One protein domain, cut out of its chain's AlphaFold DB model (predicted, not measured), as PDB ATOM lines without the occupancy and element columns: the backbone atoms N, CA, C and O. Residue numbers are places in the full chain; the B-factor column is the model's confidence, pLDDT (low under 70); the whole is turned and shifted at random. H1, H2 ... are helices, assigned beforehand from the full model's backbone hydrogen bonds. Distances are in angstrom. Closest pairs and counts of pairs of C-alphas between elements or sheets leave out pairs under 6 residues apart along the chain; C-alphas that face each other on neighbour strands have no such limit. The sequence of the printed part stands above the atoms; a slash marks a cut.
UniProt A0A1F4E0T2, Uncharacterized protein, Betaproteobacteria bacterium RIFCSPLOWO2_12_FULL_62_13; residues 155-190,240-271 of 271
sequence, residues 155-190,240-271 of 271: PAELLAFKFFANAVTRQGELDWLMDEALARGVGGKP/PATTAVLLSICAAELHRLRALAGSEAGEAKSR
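AT A GLANCE: This is residues 155 to 190 and 240 to 271 of the 271 residues of an uncharacterized protein of Betaproteobacteria bacterium RIFCSPLOWO2_12_FULL_62_13 (UniProt A0A1F4E0T2). One long helix, H3, passes with its first part beside a small head of two short helices, H1 and H2, and then sticks out from it as a long arm, residues 254 to 271. H1 and H2 run nearly side by side in opposite ways, only loosely met; H3 passes H2 at a steep tilt near Ala 181, and its first residues come near the beginning of H1, at Glu 157, where the two helices make a loose corner. The printed part has 68 residues with three named helices, in the order H1, H2, H3 along the chain, and no named strand; its class is all helix. The whole is loose, with a radius of gyration of the C-alphas of 15.6 A, and spans 53 by 23 by 18 A, the arm making the length.

IN THESE COORDINATES: H3, the longest helix, holds residues 240 to 268, 29 residues and 42.4 A from first to last C-alpha. It begins with C-alpha 240 at (-21.889, 52.683, 121.037) and ends with C-alpha 268 at (-9.755, 12.912, 129.264). H2 holds residues 175 to 183, 12.2 A long. H1 holds residues 156 to 165, 14.0 A long, with C-alpha 156 at (-34.766, 49.225, 116.870).

HOW THE PARTS SIT: H3 touches H2 with residues 245 to 250 alone. Their closest C-alphas, those of Ala 181 and Leu 246, are 6.9 A apart. H3 and H2 run opposite ways at a steep tilt of 65 degrees. H3 and H1 are close but not clearly touching; their closest C-alphas, those of Glu 157 and Thr 242, are 7.3 A apart. They run the same way at a steep tilt of 59 degrees. H1 and H2 are close but not clearly touching, with the closest C-alphas, those of Leu 158 and Met 178, 7.1 A apart. They run opposite ways at a shallow tilt of 20 degrees. In H1, H2 and H3 every O i to N i+4 pair is within hydrogen-bond range.

THE WHOLE: The two C-alphas farthest apart, those of Lys 189 and Arg 271, are 53.6 A from each other. Residues 167 to 172 stand free, and so do residues 254 to 271, of which 254 to 268 belong to H3. Without these stretches the body has 44 residues and spans 26 by 21 by 19 A. The link from H1 to H2, 9 residues, is short. The link from H2 to H3 runs across the cut: residues 191 to 239 are not printed, and C-alphas 190 and 240 are 18.1 A apart. The mean pLDDT of the printed part is 89.7, and residues 265 to 271 are under 70. Arg 271 is the chain's last residue.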
ATOM      1  N   PRO A 155     -36.150  45.433 119.543       92.75
ATOM      2  CA  PRO A 155     -35.898  46.857 119.653       92.75
ATOM      3  C   PRO A 155     -35.118  47.380 118.449       92.75
ATOM      4  O   PRO A 155     -34.289  46.660 117.889       92.75
ATOM      5  N   ALA A 156     -35.338  48.641 118.081       93.56
ATOM      6  CA  ALA A 156     -34.766  49.225 116.870       93.56
ATOM      7  C   ALA A 156     -33.235  49.101 116.793       93.56
ATOM      8  O   ALA A 156     -32.706  48.789 115.732       93.56
ATOM      9  N   GLU A 157     -32.520  49.268 117.908       93.81
ATOM     10  CA  GLU A 157     -31.057  49.136 117.928       93.81
ATOM     11  C   GLU A 157     -30.579  47.692 117.725       93.81
ATOM     12  O   GLU A 157     -29.605  47.460 117.010       93.81
ATOM     13  N   LEU A 158     -31.269  46.708 118.319       95.12
ATOM     14  CA  LEU A 158     -30.958  45.290 118.104       95.12
ATOM     15  C   LEU A 158     -31.306  44.867 116.676       95.12
ATOM     16  O   LEU A 158     -30.555  44.124 116.047       95.12
ATOM     17  N   LEU A 159     -32.407  45.392 116.137       95.50
ATOM     18  CA  LEU A 159     -32.768  45.211 114.739       95.50
ATOM     19  C   LEU A 159     -31.708  45.814 113.810       95.50
ATOM     20  O   LEU A 159     -31.302  45.156 112.859       95.50
ATOM     21  N   ALA A 160     -31.233  47.029 114.093       95.75
ATOM     22  CA  ALA A 160     -30.184  47.691 113.326       95.75
ATOM     23  C   ALA A 160     -28.871  46.903 113.379       95.75
ATOM     24  O   ALA A 160     -28.248  46.678 112.344       95.75
ATOM     25  N   PHE A 161     -28.481  46.412 114.559       95.94
ATOM     26  CA  PHE A 161     -27.319  45.540 114.691       95.94
ATOM     27  C   PHE A 161     -27.478  44.283 113.835       95.94
ATOM     28  O   PHE A 161     -26.607  43.994 113.013       95.94
ATOM     29  N   LYS A 162     -28.607  43.573 113.969       95.94
ATOM     30  CA  LYS A 162     -28.881  42.363 113.188       95.94
ATOM     31  C   LYS A 162     -28.883  42.653 111.688       95.94
ATOM     32  O   LYS A 162     -28.264  41.917 110.934       95.94
ATOM     33  N   PHE A 163     -29.490  43.757 111.259       96.94
ATOM     34  CA  PHE A 163     -29.517  44.197 109.865       96.94
ATOM     35  C   PHE A 163     -28.115  44.300 109.251       96.94
ATOM     36  O   PHE A 163     -27.883  43.776 108.161       96.94
ATOM     37  N   PHE A 164     -27.166  44.933 109.948       96.31
ATOM     38  CA  PHE A 164     -25.786  45.025 109.465       96.31
ATOM     39  C   PHE A 164     -25.040  43.694 109.586       96.31
ATOM     40  O   PHE A 164     -24.304  43.311 108.677       96.31
ATOM     41  N   ALA A 165     -25.251  42.959 110.677       96.00
ATOM     42  CA  ALA A 165     -24.581  41.688 110.914       96.00
ATOM     43  C   ALA A 165     -25.046  40.578 109.948       96.00
ATOM     44  O   ALA A 165     -24.258  39.698 109.604       96.00
ATOM     45  N   ASN A 166     -26.273  40.652 109.420       96.44
ATOM     46  CA  ASN A 166     -26.789  39.757 108.376       96.44
ATOM     47  C   ASN A 166     -25.928  39.771 107.098       96.44
ATOM     48  O   ASN A 166     -25.954  38.811 106.335       96.44
ATOM     49  N   ALA A 167     -25.148  40.832 106.852       96.19
ATOM     50  CA  ALA A 167     -24.234  40.897 105.710       96.19
ATOM     51  C   ALA A 167     -23.006  39.980 105.856       96.19
ATOM     52  O   ALA A 167     -22.333  39.696 104.866       96.19
ATOM     53  N   VAL A 168     -22.703  39.538 107.079       96.00
ATOM     54  CA  VAL A 168     -21.505  38.748 107.407       96.00
ATOM     55  C   VAL A 168     -21.814  37.459 108.174       96.00
ATOM     56  O   VAL A 168     -20.891  36.722 108.506       96.00
ATOM     57  N   THR A 169     -23.090  37.169 108.442       95.31
ATOM     58  CA  THR A 169     -23.546  35.985 109.191       95.31
ATOM     59  C   THR A 169     -24.578  35.183 108.406       95.31
ATOM     60  O   THR A 169     -25.261  35.696 107.514       95.31
ATOM     61  N   ARG A 170     -24.691  33.896 108.730       94.00
ATOM     62  CA  ARG A 170     -25.716  32.999 108.190       94.00
ATOM     63  C   ARG A 170     -27.000  33.095 109.005       94.00
ATOM     64  O   ARG A 170     -27.020  33.587 110.133       94.00
ATOM     65  N   GLN A 171     -28.091  32.618 108.415       91.81
ATOM     66  CA  GLN A 171     -29.386  32.573 109.083       91.81
ATOM     67  C   GLN A 171     -29.284  31.730 110.361       91.81
ATOM     68  O   GLN A 171     -28.733  30.631 110.337       91.81
ATOM     69  N   GLY A 172     -29.781  32.273 111.472       90.31
ATOM     70  CA  GLY A 172     -29.776  31.623 112.784       90.31
ATOM     71  C   GLY A 172     -28.514  31.826 113.634       90.31
ATOM     72  O   GLY A 172     -28.577  31.653 114.848       90.31
ATOM     73  N   GLU A 173     -27.379  32.251 113.065       93.75
ATOM     74  CA  GLU A 173     -26.106  32.345 113.816       93.75
ATOM     75  C   GLU A 173     -26.137  33.366 114.964       93.75
ATOM     76  O   GLU A 173     -25.401  33.233 115.942       93.75
ATOM     77  N   LEU A 174     -26.989  34.386 114.849       93.69
ATOM     78  CA  LEU A 174     -27.103  35.471 115.823       93.69
ATOM     79  C   LEU A 174     -28.320  35.356 116.737       93.69
ATOM     80  O   LEU A 174     -28.492  36.219 117.595       93.69
ATOM     81  N   ASP A 175     -29.169  34.341 116.572       91.94
ATOM     82  CA  ASP A 175     -30.444  34.274 117.297       91.94
ATOM     83  C   ASP A 175     -30.216  34.186 118.809       91.94
ATOM     84  O   ASP A 175     -30.779  34.983 119.557       91.94
ATOM     85  N   TRP A 176     -29.255  33.363 119.244       93.50
ATOM     86  CA  TRP A 176     -28.864  33.265 120.655       93.50
ATOM     87  C   TRP A 176     -28.416  34.613 121.247       93.50
ATOM     88  O   TRP A 176     -28.745  34.933 122.386       93.50
ATOM     89  N   LEU A 177     -27.671  35.422 120.479       95.25
ATOM     90  CA  LEU A 177     -27.161  36.713 120.942       95.25
ATOM     91  C   LEU A 177     -28.304  37.718 121.069       95.25
ATOM     92  O   LEU A 177     -28.317  38.521 122.002       95.25
ATOM     93  N   MET A 178     -29.254  37.685 120.132       94.25
ATOM     94  CA  MET A 178     -30.435  38.542 120.184       94.25
ATOM     95  C   MET A 178     -31.316  38.183 121.381       94.25
ATOM     96  O   MET A 178     -31.751  39.084 122.096       94.25
ATOM     97  N   ASP A 179     -31.526  36.892 121.634       91.75
ATOM     98  CA  ASP A 179     -32.311  36.410 122.769       91.75
ATOM     99  C   ASP A 179     -31.660  36.779 124.106       91.75
ATOM    100  O   ASP A 179     -32.330  37.301 125.000       91.75
ATOM    101  N   GLU A 180     -30.342  36.604 124.225       94.19
ATOM    102  CA  GLU A 180     -29.588  36.980 125.423       94.19
ATOM    103  C   GLU A 180     -29.602  38.499 125.651       94.19
ATOM    104  O   GLU A 180     -29.793  38.972 126.775       94.19
ATOM    105  N   ALA A 181     -29.453  39.296 124.588       94.12
ATOM    106  CA  ALA A 181     -29.549  40.751 124.677       94.12
ATOM    107  C   ALA A 181     -30.954  41.198 125.121       94.12
ATOM    108  O   ALA A 181     -31.083  42.042 126.010       94.12
ATOM    109  N   LEU A 182     -32.013  40.595 124.571       91.62
ATOM    110  CA  LEU A 182     -33.393  40.844 124.996       91.62
ATOM    111  C   LEU A 182     -33.628  40.455 126.460       91.62
ATOM    112  O   LEU A 182     -34.275  41.204 127.194       91.62
ATOM    113  N   ALA A 183     -33.105  39.307 126.901       90.69
ATOM    114  CA  ALA A 183     -33.227  38.839 128.281       90.69
ATOM    115  C   ALA A 183     -32.564  39.799 129.283       90.69
ATOM    116  O   ALA A 183     -33.052  39.967 130.400       90.69
ATOM    117  N   ARG A 184     -31.497  40.488 128.859       91.88
ATOM    118  CA  ARG A 184     -30.800  41.525 129.637       91.88
ATOM    119  C   ARG A 184     -31.413  42.923 129.510       91.88
ATOM    120  O   ARG A 184     -30.864  43.871 130.067       91.88
ATOM    121  N   GLY A 185     -32.530  43.065 128.795       90.44
ATOM    122  CA  GLY A 185     -33.227  44.341 128.627       90.44
ATOM    123  C   GLY A 185     -32.515  45.323 127.696       90.44
ATOM    124  O   GLY A 185     -32.664  46.531 127.860       90.44
ATOM    125  N   VAL A 186     -31.720  44.832 126.739       89.81
ATOM    126  CA  VAL A 186     -31.011  45.689 125.780       89.81
ATOM    127  C   VAL A 186     -31.976  46.271 124.750       89.81
ATOM    128  O   VAL A 186     -32.761  45.551 124.132       89.81
ATOM    129  N   GLY A 187     -31.848  47.576 124.514       79.56
ATOM    130  CA  GLY A 187     -32.617  48.330 123.528       79.56
ATOM    131  C   GLY A 187     -33.780  49.112 124.143       79.56
ATOM    132  O   GLY A 187     -33.829  49.370 125.342       79.56
ATOM    133  N   GLY A 188     -34.716  49.535 123.296       84.75
ATOM    134  CA  GLY A 188     -35.890  50.311 123.687       84.75
ATOM    135  C   GLY A 188     -37.093  50.014 122.798       84.75
ATOM    136  O   GLY A 188     -37.493  48.862 122.633       84.75
ATOM    137  N   LYS A 189     -37.680  51.062 122.217       88.94
ATOM    138  CA  LYS A 189     -38.838  50.932 121.327       88.94
ATOM    139  C   LYS A 189     -38.502  50.111 120.063       88.94
ATOM    140  O   LYS A 189     -37.349  50.109 119.615       88.94
ATOM    141  N   PRO A 190     -39.487  49.408 119.478       89.88
ATOM    142  CA  PRO A 190     -39.312  48.730 118.197       89.88
ATOM    143  C   PRO A 190     -39.086  49.734 117.062       89.88
ATOM    144  O   PRO A 190     -39.486  50.896 117.155       89.88
ATOM    145  N   PRO A 240     -23.105  53.249 120.457       94.25
ATOM    146  CA  PRO A 240     -21.889  52.683 121.037       94.25
ATOM    147  C   PRO A 240     -22.156  51.893 122.325       94.25
ATOM    148  O   PRO A 240     -21.517  50.870 122.555       94.25
ATOM    149  N   ALA A 241     -23.128  52.330 123.133       92.75
ATOM    150  CA  ALA A 241     -23.528  51.644 124.359       92.75
ATOM    151  C   ALA A 241     -24.087  50.244 124.064       92.75
ATOM    152  O   ALA A 241     -23.600  49.261 124.621       92.75
ATOM    153  N   THR A 242     -25.034  50.132 123.129       93.06
ATOM    154  CA  THR A 242     -25.593  48.831 122.729       93.06
ATOM    155  C   THR A 242     -24.534  47.930 122.106       93.06
ATOM    156  O   THR A 242     -24.454  46.751 122.445       93.06
ATOM    157  N   THR A 243     -23.632  48.488 121.296       94.12
ATOM    158  CA  THR A 243     -22.488  47.739 120.749       94.12
ATOM    159  C   THR A 243     -21.587  47.191 121.862       94.12
ATOM    160  O   THR A 243     -21.223  46.016 121.838       94.12
ATOM    161  N   ALA A 244     -21.256  48.004 122.871       95.81
ATOM    162  CA  ALA A 244     -20.436  47.584 124.006       95.81
ATOM    163  C   ALA A 244     -21.101  46.463 124.822       95.81
ATOM    164  O   ALA A 244     -20.424  45.517 125.232       95.81
ATOM    165  N   VAL A 245     -22.423  46.525 125.017       95.56
ATOM    166  CA  VAL A 245     -23.173  45.458 125.694       95.56
ATOM    167  C   VAL A 245     -23.135  44.161 124.886       95.56
ATOM    168  O   VAL A 245     -22.797  43.119 125.444       95.56
ATOM    169  N   LEU A 246     -23.406  44.213 123.578       96.38
ATOM    170  CA  LEU A 246     -23.363  43.031 122.709       96.38
ATOM    171  C   LEU A 246     -21.971  42.382 122.691       96.38
ATOM    172  O   LEU A 246     -21.849  41.169 122.853       96.38
ATOM    173  N   LEU A 247     -20.910  43.187 122.583       96.25
ATOM    174  CA  LEU A 247     -19.532  42.697 122.669       96.25
ATOM    175  C   LEU A 247     -19.230  42.056 124.028       96.25
ATOM    176  O   LEU A 247     -18.551  41.031 124.084       96.25
ATOM    177  N   SER A 248     -19.756  42.623 125.115       97.56
ATOM    178  CA  SER A 248     -19.590  42.073 126.464       97.56
ATOM    179  C   SER A 248     -20.294  40.723 126.625       97.56
ATOM    180  O   SER A 248     -19.736  39.822 127.252       97.56
ATOM    181  N   ILE A 249     -21.480  40.551 126.027       97.06
ATOM    182  CA  ILE A 249     -22.184  39.259 125.983       97.06
ATOM    183  C   ILE A 249     -21.331  38.223 125.241       97.06
ATOM    184  O   ILE A 249     -21.061  37.152 125.784       97.06
ATOM    185  N   CYS A 250     -20.826  38.560 124.051       96.31
ATOM    186  CA  CYS A 250     -19.957  37.669 123.280       96.31
ATOM    187  C   CYS A 250     -18.675  37.294 124.038       96.31
ATOM    188  O   CYS A 250     -18.275  36.131 124.041       96.31
ATOM    189  N   ALA A 251     -18.025  38.256 124.697       97.25
ATOM    190  CA  ALA A 251     -16.812  38.006 125.471       97.25
ATOM    191  C   ALA A 251     -17.067  37.064 126.659       97.25
ATOM    192  O   ALA A 251     -16.271  36.153 126.902       97.25
ATOM    193  N   ALA A 252     -18.185  37.249 127.369       96.19
ATOM    194  CA  ALA A 252     -18.593  36.369 128.460       96.19
ATOM    195  C   ALA A 252     -18.869  34.939 127.964       96.19
ATOM    196  O   ALA A 252     -18.422  33.974 128.586       96.19
ATOM    197  N   GLU A 253     -19.533  34.799 126.815       95.69
ATOM    198  CA  GLU A 253     -19.825  33.491 126.228       95.69
ATOM    199  C   GLU A 253     -18.554  32.775 125.749       95.69
ATOM    200  O   GLU A 253     -18.343  31.600 126.046       95.69
ATOM    201  N   LEU A 254     -17.629  33.495 125.107       95.38
ATOM    202  CA  LEU A 254     -16.320  32.950 124.737       95.38
ATOM    203  C   LEU A 254     -15.528  32.470 125.959       95.38
ATOM    204  O   LEU A 254     -14.875  31.426 125.902       95.38
ATOM    205  N   HIS A 255     -15.576  33.214 127.066       95.50
ATOM    206  CA  HIS A 255     -14.949  32.798 128.318       95.50
ATOM    207  C   HIS A 255     -15.581  31.506 128.863       95.50
ATOM    208  O   HIS A 255     -14.857  30.578 129.229       95.50
ATOM    209  N   ARG A 256     -16.919  31.404 128.855       95.06
ATOM    210  CA  ARG A 256     -17.659  30.205 129.281       95.06
ATOM    211  C   ARG A 256     -17.290  28.976 128.445       95.06
ATOM    212  O   ARG A 256     -16.966  27.933 129.008       95.06
ATOM    213  N   LEU A 257     -17.280  29.107 127.119       94.38
ATOM    214  CA  LEU A 257     -16.945  28.015 126.198       94.38
ATOM    215  C   LEU A 257     -15.499  27.529 126.376       94.38
ATOM    216  O   LEU A 257     -15.242  26.327 126.362       94.38
ATOM    217  N   ARG A 258     -14.552  28.447 126.607       94.44
ATOM    218  CA  ARG A 258     -13.153  28.091 126.896       94.44
ATOM    219  C   ARG A 258     -13.005  27.320 128.205       94.44
ATOM    220  O   ARG A 258     -12.222  26.376 128.253       94.44
ATOM    221  N   ALA A 259     -13.746  27.703 129.245       93.62
ATOM    222  CA  ALA A 259     -13.724  26.998 130.524       93.62
ATOM    223  C   ALA A 259     -14.231  25.552 130.383       93.62
ATOM    224  O   ALA A 259     -13.587  24.636 130.888       93.62
ATOM    225  N   LEU A 260     -15.320  25.345 129.631       92.69
ATOM    226  CA  LEU A 260     -15.880  24.014 129.365       92.69
ATOM    227  C   LEU A 260     -14.917  23.118 128.571       92.69
ATOM    228  O   LEU A 260     -14.665  21.978 128.959       92.69
ATOM    229  N   ALA A 261     -14.304  23.655 127.513       91.38
ATOM    230  CA  ALA A 261     -13.306  22.916 126.739       91.38
ATOM    231  C   ALA A 261     -12.069  22.543 127.583       91.38
ATOM    232  O   ALA A 261     -11.477  21.477 127.406       91.38
ATOM    233  N   GLY A 262     -11.680  23.409 128.527       88.38
ATOM    234  CA  GLY A 262     -10.590  23.148 129.466       88.38
ATOM    235  C   GLY A 262     -10.899  22.034 130.472       88.38
ATOM    236  O   GLY A 262     -10.013  21.227 130.759       88.38
ATOM    237  N   SER A 263     -12.135  21.951 130.981       77.62
ATOM    238  CA  SER A 263     -12.550  20.879 131.897       77.62
ATOM    239  C   SER A 263     -12.612  19.509 131.216       77.62
ATOM    240  O   SER A 263     -12.108  18.535 131.773       77.62
ATOM    241  N   GLU A 264     -13.121  19.434 129.982       73.81
ATOM    242  CA  GLU A 264     -13.199  18.175 129.224       73.81
ATOM    243  C   GLU A 264     -11.805  17.616 128.883       73.81
ATOM    244  O   GLU A 264     -11.557  16.411 128.980       73.81
ATOM    245  N   ALA A 265     -10.848  18.493 128.559       68.56
ATOM    246  CA  ALA A 265      -9.464  18.098 128.296       68.56
ATOM    247  C   ALA A 265      -8.712  17.607 129.553       68.56
ATOM    248  O   ALA A 265      -7.754  16.838 129.433       68.56
ATOM    249  N   GLY A 266      -9.115  18.051 130.750       66.12
ATOM    250  CA  GLY A 266      -8.560  17.595 132.030       66.12
ATOM    251  C   GLY A 266      -9.073  16.214 132.451       66.12
ATOM    252  O   GLY A 266      -8.293  15.380 132.920       66.12
ATOM    253  N   GLU A 267     -10.358  15.935 132.220       62.72
ATOM    254  CA  GLU A 267     -10.963  14.627 132.499       62.72
ATOM    255  C   GLU A 267     -10.473  13.537 131.537       62.72
ATOM    256  O   GLU A 267     -10.188  12.420 131.970       62.72
ATOM    257  N   ALA A 268     -10.279  13.858 130.253       58.56
ATOM    258  CA  ALA A 268      -9.755  12.912 129.264       58.56
ATOM    259  C   ALA A 268      -8.287  12.507 129.506       58.56
ATOM    260  O   ALA A 268      -7.873  11.442 129.065       58.56
ATOM    261  N   LYS A 269      -7.498  13.331 130.212       58.78
ATOM    262  CA  LYS A 269      -6.110  13.010 130.604       58.78
ATOM    263  C   LYS A 269      -5.999  12.206 131.903       58.78
ATOM    264  O   LYS A 269      -4.904  11.767 132.238       58.78
ATOM    265  N   SER A 270      -7.102  12.056 132.636       57.47
ATOM    266  CA  SER A 270      -7.154  11.343 133.920       57.47
ATOM    267  C   SER A 270      -7.762   9.935 133.800       57.47
ATOM    268  O   SER A 270      -7.963   9.270 134.815       57.47
ATOM    269  N   ARG A 271      -8.065   9.493 132.573       50.94
ATOM    270  CA  ARG A 271      -8.464   8.125 132.212       50.94
ATOM    271  C   ARG A 271      -7.353   7.462 131.411       50.94
ATOM    272  O   ARG A 271      -7.200   6.235 131.571       50.94
TER     273      ARG A 271